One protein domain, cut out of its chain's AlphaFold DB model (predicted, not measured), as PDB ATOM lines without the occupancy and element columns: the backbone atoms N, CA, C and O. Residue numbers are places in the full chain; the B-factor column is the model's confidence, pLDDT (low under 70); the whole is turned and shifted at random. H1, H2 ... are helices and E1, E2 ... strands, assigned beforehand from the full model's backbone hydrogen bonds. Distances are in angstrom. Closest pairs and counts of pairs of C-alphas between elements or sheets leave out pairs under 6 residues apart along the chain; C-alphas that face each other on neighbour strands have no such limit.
ATOM      1  N   HIS A  19     -27.484 -25.683 -28.902       66.38
ATOM      2  CA  HIS A  19     -28.894 -25.345 -29.110       66.38
ATOM      3  C   HIS A  19     -29.549 -24.624 -27.924       66.38
ATOM      4  O   HIS A  19     -30.596 -24.003 -28.089       66.38
ATOM      5  N   THR A  20     -28.949 -24.688 -26.732       71.62
ATOM      6  CA  THR A  20     -29.489 -24.078 -25.504       71.62
ATOM      7  C   THR A  20     -28.918 -22.689 -25.207       71.62
ATOM      8  O   THR A  20     -29.143 -22.144 -24.127       71.62
ATOM      9  N   ARG A  21     -28.167 -22.093 -26.146       68.12
ATOM     10  CA  ARG A  21     -27.612 -20.745 -25.975       68.12
ATOM     11  C   ARG A  21     -28.705 -19.682 -25.911       68.12
ATOM     12  O   ARG A  21     -29.480 -19.516 -26.845       68.12
ATOM     13  N   GLU A  22     -28.668 -18.889 -24.845       69.38
ATOM     14  CA  GLU A  22     -29.484 -17.678 -24.701       69.38
ATOM     15  C   GLU A  22     -28.748 -16.422 -25.197       69.38
ATOM     16  O   GLU A  22     -29.373 -15.453 -25.623       69.38
ATOM     17  N   GLU A  23     -27.410 -16.430 -25.171       71.69
ATOM     18  CA  GLU A  23     -26.593 -15.263 -25.501       71.69
ATOM     19  C   GLU A  23     -25.970 -15.331 -26.908       71.69
ATOM     20  O   GLU A  23     -25.383 -16.360 -27.257       71.69
ATOM     21  N   PRO A  24     -25.973 -14.225 -27.683       73.38
ATOM     22  CA  PRO A  24     -25.323 -14.169 -28.995       73.38
ATOM     23  C   PRO A  24     -23.790 -14.179 -28.896       73.38
ATOM     24  O   PRO A  24     -23.218 -13.645 -27.940       73.38
ATOM     25  N   THR A  25     -23.134 -14.772 -29.895       75.25
ATOM     26  CA  THR A  25     -21.678 -14.943 -30.053       75.25
ATOM     27  C   THR A  25     -20.958 -13.606 -30.221       75.25
ATOM     28  O   THR A  25     -21.548 -12.594 -30.600       75.25
ATOM     29  N   ALA A  26     -19.636 -13.601 -30.012       74.00
ATOM     30  CA  ALA A  26     -18.798 -12.438 -30.312       74.00
ATOM     31  C   ALA A  26     -18.945 -11.980 -31.776       74.00
ATOM     32  O   ALA A  26     -19.026 -10.783 -32.052       74.00
ATOM     33  N   LYS A  27     -19.048 -12.947 -32.700       76.06
ATOM     34  CA  LYS A  27     -19.223 -12.712 -34.137       76.06
ATOM     35  C   LYS A  27     -20.586 -12.096 -34.455       76.06
ATOM     36  O   LYS A  27     -20.645 -11.130 -35.203       76.06
ATOM     37  N   GLU A  28     -21.662 -12.601 -33.858       80.50
ATOM     38  CA  GLU A  28     -23.016 -12.045 -34.023       80.50
ATOM     39  C   GLU A  28     -23.134 -10.629 -33.447       80.50
ATOM     40  O   GLU A  28     -23.899  -9.814 -33.957       80.50
ATOM     41  N   ARG A  29     -22.336 -10.306 -32.421       80.50
ATOM     42  CA  ARG A  29     -22.231  -8.957 -31.844       80.50
ATOM     43  C   ARG A  29     -21.255  -8.033 -32.595       80.50
ATOM     44  O   ARG A  29     -21.077  -6.896 -32.168       80.50
ATOM     45  N   ASN A  30     -20.629  -8.487 -33.688       83.25
ATOM     46  CA  ASN A  30     -19.600  -7.753 -34.445       83.25
ATOM     47  C   ASN A  30     -18.435  -7.237 -33.577       83.25
ATOM     48  O   ASN A  30     -17.926  -6.135 -33.788       83.25
ATOM     49  N   LEU A  31     -18.016  -8.016 -32.579       79.88
ATOM     50  CA  LEU A  31     -16.915  -7.643 -31.696       79.88
ATOM     51  C   LEU A  31     -15.570  -8.091 -32.275       79.88
ATOM     52  O   LEU A  31     -15.429  -9.210 -32.763       79.88
ATOM     53  N   THR A  32     -14.557  -7.231 -32.162       80.81
ATOM     54  CA  THR A  32     -13.166  -7.546 -32.544       80.81
ATOM     55  C   THR A  32     -12.470  -8.453 -31.526       80.81
ATOM     56  O   THR A  32     -11.458  -9.076 -31.835       80.81
ATOM     57  N   VAL A  33     -12.993  -8.495 -30.301       77.94
ATOM     58  CA  VAL A  33     -12.493  -9.300 -29.183       77.94
ATOM     59  C   VAL A  33     -13.643 -10.084 -28.575       77.94
ATOM     60  O   VAL A  33     -14.800  -9.664 -28.641       77.94
ATOM     61  N   ASN A  34     -13.337 -11.214 -27.952       74.75
ATOM     62  CA  ASN A  34     -14.371 -11.972 -27.276       74.75
ATOM     63  C   ASN A  34     -14.874 -11.221 -26.033       74.75
ATOM     64  O   ASN A  34     -14.057 -10.658 -25.301       74.75
ATOM     65  N   PRO A  35     -16.185 -11.260 -25.730       73.19
ATOM     66  CA  PRO A  35     -16.755 -10.629 -24.539       73.19
ATOM     67  C   PRO A  35     -16.058 -11.036 -23.236       73.19
ATOM     68  O   PRO A  35     -15.880 -10.207 -22.345       73.19
ATOM     69  N   GLY A  36     -15.642 -12.302 -23.128       69.56
ATOM     70  CA  GLY A  36     -14.924 -12.817 -21.966       69.56
ATOM     71  C   GLY A  36     -13.563 -12.169 -21.735       69.56
ATOM     72  O   GLY A  36     -13.189 -11.954 -20.588       69.56
ATOM     73  N   ASP A  37     -12.872 -11.767 -22.799       70.69
ATOM     74  CA  ASP A  37     -11.541 -11.156 -22.718       70.69
ATOM     75  C   ASP A  37     -11.593  -9.646 -22.428       70.69
ATOM     76  O   ASP A  37     -10.563  -9.016 -22.160       70.69
ATOM     77  N   ILE A  38     -12.790  -9.047 -22.442       75.75
ATOM     78  CA  ILE A  38     -12.997  -7.648 -22.072       75.75
ATOM     79  C   ILE A  38     -12.870  -7.525 -20.553       75.75
ATOM     80  O   ILE A  38     -13.727  -7.969 -19.782       75.75
ATOM     81  N   VAL A  39     -11.788  -6.886 -20.113       67.50
ATOM     82  CA  VAL A  39     -11.596  -6.563 -18.701       67.50
ATOM     83  C   VAL A  39     -12.252  -5.226 -18.405       67.50
ATOM     84  O   VAL A  39     -11.758  -4.179 -18.809       67.50
ATOM     85  N   THR A  40     -13.380  -5.292 -17.709       69.00
ATOM     86  CA  THR A  40     -14.057  -4.141 -17.114       69.00
ATOM     87  C   THR A  40     -13.359  -3.758 -15.809       69.00
ATOM     88  O   THR A  40     -12.958  -4.644 -15.054       69.00
ATOM     89  N   ASP A  41     -13.259  -2.461 -15.508       65.44
ATOM     90  CA  ASP A  41     -12.702  -1.972 -14.231       65.44
ATOM     91  C   ASP A  41     -13.573  -2.347 -13.014       65.44
ATOM     92  O   ASP A  41     -13.142  -2.258 -11.864       65.44
ATOM     93  N   GLU A  42     -14.798  -2.814 -13.260       74.56
ATOM     94  CA  GLU A  42     -15.714  -3.308 -12.238       74.56
ATOM     95  C   GLU A  42     -15.215  -4.614 -11.603       74.56
ATOM     96  O   GLU A  42     -14.966  -5.629 -12.268       74.56
ATOM     97  N   ALA A  43     -15.107  -4.606 -10.275       76.69
ATOM     98  CA  ALA A  43     -14.740  -5.777  -9.498       76.69
ATOM     99  C   ALA A  43     -15.892  -6.798  -9.473       76.69
ATOM    100  O   ALA A  43     -16.800  -6.704  -8.654       76.69
ATOM    101  N   LYS A  44     -15.829  -7.801 -10.354       82.50
ATOM    102  CA  LYS A  44     -16.747  -8.955 -10.362       82.50
ATOM    103  C   LYS A  44     -16.416  -9.969  -9.261       82.50
ATOM    104  O   LYS A  44     -15.234 -10.210  -8.974       82.50
ATOM    105  N   SER A  45     -17.448 -10.606  -8.707       88.81
ATOM    106  CA  SER A  45     -17.339 -11.733  -7.769       88.81
ATOM    107  C   SER A  45     -16.711 -12.977  -8.417       88.81
ATOM    108  O   SER A  45     -16.523 -13.054  -9.634       88.81
ATOM    109  N   VAL A  46     -16.348 -13.974  -7.601       86.56
ATOM    110  CA  VAL A  46     -15.778 -15.239  -8.100       86.56
ATOM    111  C   VAL A  46     -16.824 -16.010  -8.906       86.56
ATOM    112  O   VAL A  46     -16.495 -16.592  -9.936       86.56
ATOM    113  N   GLU A  47     -18.077 -15.976  -8.464       86.69
ATOM    114  CA  GLU A  47     -19.221 -16.631  -9.091       86.69
ATOM    115  C   GLU A  47     -19.527 -16.031 -10.469       86.69
ATOM    116  O   GLU A  47     -19.715 -16.772 -11.432       86.69
ATOM    117  N   GLU A  48     -19.498 -14.703 -10.597       87.25
ATOM    118  CA  GLU A  48     -19.674 -14.023 -11.889       87.25
ATOM    119  C   GLU A  48     -18.521 -14.326 -12.850       87.25
ATOM    120  O   GLU A  48     -18.739 -14.628 -14.024       87.25
ATOM    121  N   LYS A  49     -17.277 -14.307 -12.354       87.94
ATOM    122  CA  LYS A  49     -16.098 -14.660 -13.159       87.94
ATOM    123  C   LYS A  49     -16.115 -16.120 -13.611       87.94
ATOM    124  O   LYS A  49     -15.605 -16.422 -14.685       87.94
ATOM    125  N   ALA A  50     -16.712 -17.019 -12.828       87.44
ATOM    126  CA  ALA A  50     -16.824 -18.433 -13.178       87.44
ATOM    127  C   ALA A  50     -17.713 -18.688 -14.403       87.44
ATOM    128  O   ALA A  50     -17.466 -19.653 -15.126       87.44
ATOM    129  N   GLN A  51     -18.711 -17.828 -14.634       88.06
ATOM    130  CA  GLN A  51     -19.621 -17.913 -15.782       88.06
ATOM    131  C   GLN A  51     -19.111 -17.169 -17.020       88.06
ATOM    132  O   GLN A  51     -19.707 -17.277 -18.087       88.06
ATOM    133  N   GLN A  52     -18.020 -16.410 -16.908       85.00
ATOM    134  CA  GLN A  52     -17.510 -15.613 -18.018       85.00
ATOM    135  C   GLN A  52     -16.869 -16.507 -19.092       85.00
ATOM    136  O   GLN A  52     -15.956 -17.289 -18.806       85.00
ATOM    137  N   VAL A  53     -17.328 -16.370 -20.339       86.12
ATOM    138  CA  VAL A  53     -16.936 -17.223 -21.473       86.12
ATOM    139  C   VAL A  53     -16.015 -16.472 -22.430       86.12
ATOM    140  O   VAL A  53     -16.368 -15.406 -22.933       86.12
ATOM    141  N   ALA A  54     -14.829 -17.037 -22.672       83.81
ATOM    142  CA  ALA A  54     -13.827 -16.493 -23.586       83.81
ATOM    143  C   ALA A  54     -14.105 -16.906 -25.029       83.81
ATOM    144  O   ALA A  54     -14.066 -16.069 -25.915       83.81
ATOM    145  N   VAL A  55     -14.425 -18.172 -25.287       82.88
ATOM    146  CA  VAL A  55     -14.767 -18.636 -26.638       82.88
ATOM    147  C   VAL A  55     -16.084 -19.372 -26.579       82.88
ATOM    148  O   VAL A  55     -16.281 -20.218 -25.713       82.88
ATOM    149  N   ASP A  56     -16.978 -19.027 -27.493       84.62
ATOM    150  CA  ASP A  56     -18.268 -19.681 -27.656       84.62
ATOM    151  C   ASP A  56     -18.607 -19.673 -29.148       84.62
ATOM    152  O   ASP A  56     -19.261 -18.750 -29.649       84.62
ATOM    153  N   ALA A  57     -18.005 -20.617 -29.871       81.94
ATOM    154  CA  ALA A  57     -17.973 -20.675 -31.330       81.94
ATOM    155  C   ALA A  57     -17.607 -22.096 -31.805       81.94
ATOM    156  O   ALA A  57     -17.004 -22.851 -31.039       81.94
ATOM    157  N   PRO A  58     -17.920 -22.465 -33.061       84.12
ATOM    158  CA  PRO A  58     -17.459 -23.720 -33.632       84.12
ATOM    159  C   PRO A  58     -15.960 -23.651 -33.936       84.12
ATOM    160  O   PRO A  58     -15.443 -22.608 -34.350       84.12
ATOM    161  N   ASP A  59     -15.265 -24.765 -33.739       82.94
ATOM    162  CA  ASP A  59     -13.876 -24.924 -34.139       82.94
ATOM    163  C   ASP A  59     -13.749 -25.198 -35.654       82.94
ATOM    164  O   ASP A  59     -14.725 -25.171 -36.408       82.94
ATOM    165  N   ILE A  60     -12.525 -25.460 -36.126       81.00
ATOM    166  CA  ILE A  60     -12.270 -25.744 -37.548       81.00
ATOM    167  C   ILE A  60     -12.928 -27.041 -38.044       81.00
ATOM    168  O   ILE A  60     -13.092 -27.206 -39.252       81.00
ATOM    169  N   THR A  61     -13.274 -27.959 -37.139       87.44
ATOM    170  CA  THR A  61     -13.952 -29.224 -37.448       87.44
ATOM    171  C   THR A  61     -15.475 -29.082 -37.452       87.44
ATOM    172  O   THR A  61     -16.167 -29.956 -37.971       87.44
ATOM    173  N   GLY A  62     -15.993 -27.949 -36.968       81.25
ATOM    174  CA  GLY A  62     -17.421 -27.680 -36.818       81.25
ATOM    175  C   GLY A  62     -17.960 -28.042 -35.435       81.25
ATOM    176  O   GLY A  62     -19.141 -27.808 -35.173       81.25
ATOM    177  N   ASP A  63     -17.109 -28.555 -34.546       83.50
ATOM    178  CA  ASP A  63     -17.480 -28.878 -33.178       83.50
ATOM    179  C   ASP A  63     -17.616 -27.595 -32.363       83.50
ATOM    180  O   ASP A  63     -16.739 -26.727 -32.353       83.50
ATOM    181  N   TRP A  64     -18.743 -27.458 -31.666       83.12
ATOM    182  CA  TRP A  64     -18.990 -26.284 -30.845       83.12
ATOM    183  C   TRP A  64     -18.154 -26.335 -29.573       83.12
ATOM    184  O   TRP A  64     -18.326 -27.228 -28.741       83.12
ATOM    185  N   ILE A  65     -17.273 -25.351 -29.396       82.56
ATOM    186  CA  ILE A  65     -16.420 -25.265 -28.216       82.56
ATOM    187  C   ILE A  65     -16.845 -24.098 -27.337       82.56
ATOM    188  O   ILE A  65     -17.089 -22.980 -27.796       82.56
ATOM    189  N   LEU A  66     -16.902 -24.377 -26.037       85.06
ATOM    190  CA  LEU A  66     -17.148 -23.377 -25.017       85.06
ATOM    191  C   LEU A  66     -15.968 -23.363 -24.050       85.06
ATOM    192  O   LEU A  66     -15.672 -24.360 -23.389       85.06
ATOM    193  N   VAL A  67     -15.280 -22.225 -24.001       84.75
ATOM    194  CA  VAL A  67     -14.044 -22.044 -23.239       84.75
ATOM    195  C   VAL A  67     -14.260 -20.959 -22.184       84.75
ATOM    196  O   VAL A  67     -14.504 -19.803 -22.543       84.75
ATOM    197  N   PRO A  68     -14.162 -21.280 -20.883       88.06
ATOM    198  CA  PRO A  68     -14.284 -20.290 -19.820       88.06
ATOM    199  C   PRO A  68     -13.078 -19.336 -19.794       88.06
ATOM    200  O   PRO A  68     -11.949 -19.714 -20.095       88.06
ATOM    201  N   THR A  69     -13.307 -18.087 -19.386       87.69
ATOM    202  CA  THR A  69     -12.246 -17.068 -19.263       87.69
ATOM    203  C   THR A  69     -11.382 -17.281 -18.021       87.69
ATOM    204  O   THR A  69     -10.169 -17.038 -18.045       87.69
ATOM    205  N   TYR A  70     -11.997 -17.715 -16.921       88.44
ATOM    206  CA  TYR A  70     -11.335 -17.892 -15.633       88.44
ATOM    207  C   TYR A  70     -11.306 -19.362 -15.230       88.44
ATOM    208  O   TYR A  70     -12.255 -20.098 -15.466       88.44
ATOM    209  N   PHE A  71     -10.242 -19.767 -14.550       87.88
ATOM    210  CA  PHE A  71     -10.147 -21.029 -13.831       87.88
ATOM    211  C   PHE A  71     -10.470 -20.796 -12.361       87.88
ATOM    212  O   PHE A  71      -9.837 -19.960 -11.711       87.88
ATOM    213  N   ILE A  72     -11.444 -21.533 -11.829       90.06
ATOM    214  CA  ILE A  72     -11.797 -21.437 -10.413       90.06
ATOM    215  C   ILE A  72     -10.946 -22.412  -9.606       90.06
ATOM    216  O   ILE A  72     -10.995 -23.627  -9.794       90.06
ATOM    217  N   VAL A  73     -10.161 -21.861  -8.686       88.19
ATOM    218  CA  VAL A  73      -9.287 -22.620  -7.792       88.19
ATOM    219  C   VAL A  73      -9.764 -22.446  -6.362       88.19
ATOM    220  O   VAL A  73     -10.003 -21.327  -5.912       88.19
ATOM    221  N   GLU A  74      -9.871 -23.560  -5.645       87.00
ATOM    222  CA  GLU A  74     -10.075 -23.594  -4.201       87.00
ATOM    223  C   GLU A  74      -8.768 -24.012  -3.524       87.00
ATOM    224  O   GLU A  74      -8.221 -25.079  -3.818       87.00
ATOM    225  N   TYR A  75      -8.252 -23.132  -2.666       84.25
ATOM    226  CA  TYR A  75      -7.032 -23.341  -1.891       84.25
ATOM    227  C   TYR A  75      -7.325 -24.090  -0.578       84.25
ATOM    228  O   TYR A  75      -8.468 -24.092  -0.114       84.25
ATOM    229  N   PRO A  76      -6.304 -24.682   0.075       79.75
ATOM    230  CA  PRO A  76      -6.477 -25.412   1.338       79.75
ATOM    231  C   PRO A  76      -7.068 -24.580   2.481       79.75
ATOM    232  O   PRO A  76      -7.706 -25.125   3.378       79.75
ATOM    233  N   ASP A  77      -6.878 -23.259   2.453       82.69
ATOM    234  CA  ASP A  77      -7.449 -22.324   3.429       82.69
ATOM    235  C   ASP A  77      -8.940 -22.015   3.174       82.69
ATOM    236  O   ASP A  77      -9.540 -21.192   3.867       82.69
ATOM    237  N   GLY A  78      -9.549 -22.666   2.177       82.62
ATOM    238  CA  GLY A  78     -10.941 -22.483   1.780       82.62
ATOM    239  C   GLY A  78     -11.193 -21.208   0.971       82.62
ATOM    240  O   GLY A  78     -12.357 -20.888   0.693       82.62
ATOM    241  N   LYS A  79     -10.145 -20.462   0.588       85.75
ATOM    242  CA  LYS A  79     -10.287 -19.315  -0.315       85.75
ATOM    243  C   LYS A  79     -10.479 -19.793  -1.745       85.75
ATOM    244  O   LYS A  79      -9.749 -20.650  -2.240       85.75
ATOM    245  N   LYS A  80     -11.439 -19.171  -2.428       89.62
ATOM    246  CA  LYS A  80     -11.681 -19.370  -3.856       89.62
ATOM    247  C   LYS A  80     -11.129 -18.189  -4.636       89.62
ATOM    248  O   LYS A  80     -11.338 -17.040  -4.249       89.62
ATOM    249  N   GLN A  81     -10.426 -18.469  -5.724       90.56
ATOM    250  CA  GLN A  81      -9.922 -17.452  -6.638       90.56
ATOM    251  C   GLN A  81     -10.300 -17.805  -8.070       90.56
ATOM    252  O   GLN A  81     -10.230 -18.963  -8.474       90.56
ATOM    253  N   ALA A  82     -10.683 -16.782  -8.830       91.12
ATOM    254  CA  ALA A  82     -10.851 -16.862 -10.271       91.12
ATOM    255  C   ALA A  82      -9.556 -16.377 -10.938       91.12
ATOM    256  O   ALA A  82      -9.231 -15.192 -10.856       91.12
ATOM    257  N   LEU A  83      -8.816 -17.292 -11.564       90.94
ATOM    258  CA  LEU A  83      -7.552 -17.014 -12.249       90.94
ATOM    259  C   LEU A  83      -7.792 -16.857 -13.748       90.94
ATOM    260  O   LEU A  83      -8.330 -17.760 -14.380       90.94
ATOM    261  N   HIS A  84      -7.397 -15.731 -14.335       88.50
ATOM    262  CA  HIS A  84      -7.606 -15.495 -15.763       88.50
ATOM    263  C   HIS A  84      -6.675 -16.384 -16.597       88.50
ATOM    264  O   HIS A  84      -5.460 -16.358 -16.394       88.50
ATOM    265  N   HIS A  85      -7.208 -17.096 -17.594       82.62
ATOM    266  CA  HIS A  85      -6.442 -18.080 -18.372       82.62
ATOM    267  C   HIS A  85      -5.171 -17.508 -19.035       82.62
ATOM    268  O   HIS A  85      -4.122 -18.142 -18.984       82.62
ATOM    269  N   VAL A  86      -5.228 -16.284 -19.584       83.88
ATOM    270  CA  VAL A  86      -4.040 -15.562 -20.089       83.88
ATOM    271  C   VAL A  86      -3.238 -14.858 -18.984       83.88
ATOM    272  O   VAL A  86      -2.048 -15.121 -18.815       83.88
ATOM    273  N   ARG A  87      -3.857 -13.932 -18.233       85.75
ATOM    274  CA  ARG A  87      -3.119 -13.006 -17.346       85.75
ATOM    275  C   ARG A  87      -2.475 -13.692 -16.142       85.75
ATOM    276  O   ARG A  87      -1.424 -13.258 -15.682       85.75
ATOM    277  N   ASP A  88      -3.087 -14.759 -15.639       90.12
ATOM    278  CA  ASP A  88      -2.627 -15.480 -14.453       90.12
ATOM    279  C   ASP A  88      -1.934 -16.804 -14.806       90.12
ATOM    280  O   ASP A  88      -1.766 -17.653 -13.933       90.12
ATOM    281  N   ALA A  89      -1.474 -16.986 -16.051       88.50
ATOM    282  CA  ALA A  89      -0.861 -18.233 -16.518       88.50
ATOM    283  C   ALA A  89       0.252 -18.755 -15.586       88.50
ATOM    284  O   ALA A  89       0.299 -19.946 -15.274       88.50
ATOM    285  N   LYS A  90       1.107 -17.864 -15.056       89.62
ATOM    286  CA  LYS A  90       2.131 -18.242 -14.065       89.62
ATOM    287  C   LYS A  90       1.508 -18.782 -12.776       89.62
ATOM    288  O   LYS A  90       1.926 -19.834 -12.309       89.62
ATOM    289  N   LYS A  91       0.504 -18.097 -12.218       89.00
ATOM    290  CA  LYS A  91      -0.176 -18.538 -10.989       89.00
ATOM    291  C   LYS A  91      -0.924 -19.844 -11.204       89.00
ATOM    292  O   LYS A  91      -0.874 -20.698 -10.335       89.00
ATOM    293  N   ILE A  92      -1.579 -20.014 -12.351       88.12
ATOM    294  CA  ILE A  92      -2.245 -21.265 -12.729       88.12
ATOM    295  C   ILE A  92      -1.218 -22.398 -12.758       88.12
ATOM    296  O   ILE A  92      -1.426 -23.441 -12.149       88.12
ATOM    297  N   SER A  93      -0.074 -22.165 -13.401       86.38
ATOM    298  CA  SER A  93       1.023 -23.127 -13.434       86.38
ATOM    299  C   SER A  93       1.548 -23.446 -12.027       86.38
ATOM    300  O   SER A  93       1.749 -24.612 -11.704       86.38
ATOM    301  N   ASP A  94       1.706 -22.437 -11.167       87.69
ATOM    302  CA  ASP A  94       2.135 -22.609  -9.775       87.69
ATOM    303  C   ASP A  94       1.094 -23.397  -8.957       87.69
ATOM    304  O   ASP A  94       1.456 -24.319  -8.232       87.69
ATOM    305  N   VAL A  95      -0.202 -23.124  -9.138       85.88
ATOM    306  CA  VAL A  95      -1.297 -23.892  -8.529       85.88
ATOM    307  C   VAL A  95      -1.262 -25.350  -8.968       85.88
ATOM    308  O   VAL A  95      -1.357 -26.225  -8.119       85.88
ATOM    309  N   ILE A  96      -1.100 -25.628 -10.265       83.62
ATOM    310  CA  ILE A  96      -1.023 -27.002 -10.784       83.62
ATOM    311  C   ILE A  96       0.204 -27.728 -10.219       83.62
ATOM    312  O   ILE A  96       0.123 -28.904  -9.886       83.62
ATOM    313  N   ARG A  97       1.343 -27.037 -10.070       81.38
ATOM    314  CA  ARG A  97       2.548 -27.621  -9.456       81.38
ATOM    315  C   ARG A  97       2.344 -27.971  -7.983       81.38
ATOM    316  O   ARG A  97       2.860 -28.997  -7.542       81.38
ATOM    317  N   LEU A  98       1.643 -27.111  -7.241       77.00
ATOM    318  CA  LEU A  98       1.337 -27.303  -5.821       77.00
ATOM    319  C   LEU A  98       0.267 -28.376  -5.604       77.00
ATOM    320  O   LEU A  98       0.355 -29.146  -4.655       77.00
ATOM    321  N   ALA A  99      -0.718 -28.440  -6.496       73.12
ATOM    322  CA  ALA A  99      -1.763 -29.447  -6.502       73.12
ATOM    323  C   ALA A  99      -1.270 -30.705  -7.231       73.12
ATOM    324  O   ALA A  99      -1.698 -31.005  -8.346       73.12
TER     325      ALA A  99
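This is residues 19 to 99 of the 110 residues of an uncharacterized protein of Chroococcales cyanobacterium IPPAS B-1203 (UniProt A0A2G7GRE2). Two strand hairpins, E1 with E2 and E3 with E4, follow end to end with a bend of 54 degrees where E2 runs on into E3; the second hairpin stands between two helices, the short H1 over one face and H2 over the other. A long stretch with no named element, residues 19 to 45, loops past the E1 side of the first hairpin. The printed 81 residues hold H1, E1, E2, E3, E4 and H2 in that order, a mixed class with under half of the residues in named elements and two antiparallel two-stranded sheets. The whole is only just loose, close to compact, with a radius of gyration of the C-alphas of 14.5 A and spans of 41 by 32 by 24 A.

Look first at E1, residues 53 to 58, and E2, residues 64 to 68: this antiparallel hairpin has N 54 and O 67 within hydrogen-bond range at 2.8 A. E3, residues 70 to 74, and E4, residues 80 to 84, form the other antiparallel hairpin, with N 71 and O 83 at 2.8 A. Find H1, residues 46 to 50, by its closest C-alphas to E4, Val 46 and Ala 82, 5.6 A apart. For H2, residues 89 to 98, the closest C-alphas to E4 are Ile 92 and Leu 83, 6.8 A apart. H1 and H2 are apart. Every O i to N i+4 pair is within hydrogen-bond range in H1 and H2.

Find C-alpha 46 at (-15.778, -15.239, -8.100), where H1 begins. E1 measures 13.8 A, E2 13.4 A, E3 12.8 A and E4 13.2 A; H2 runs 14.2 A to C-alpha 98 at (1.337, -27.303, -5.821).

The C-alphas farthest apart, Asn 30 and Asp 77, are 42.4 A apart. The printed part has no cut, and the five links between named elements are tight. pLDDT is under 70 at residues 19, 21 to 22, 36 and 39 to 41.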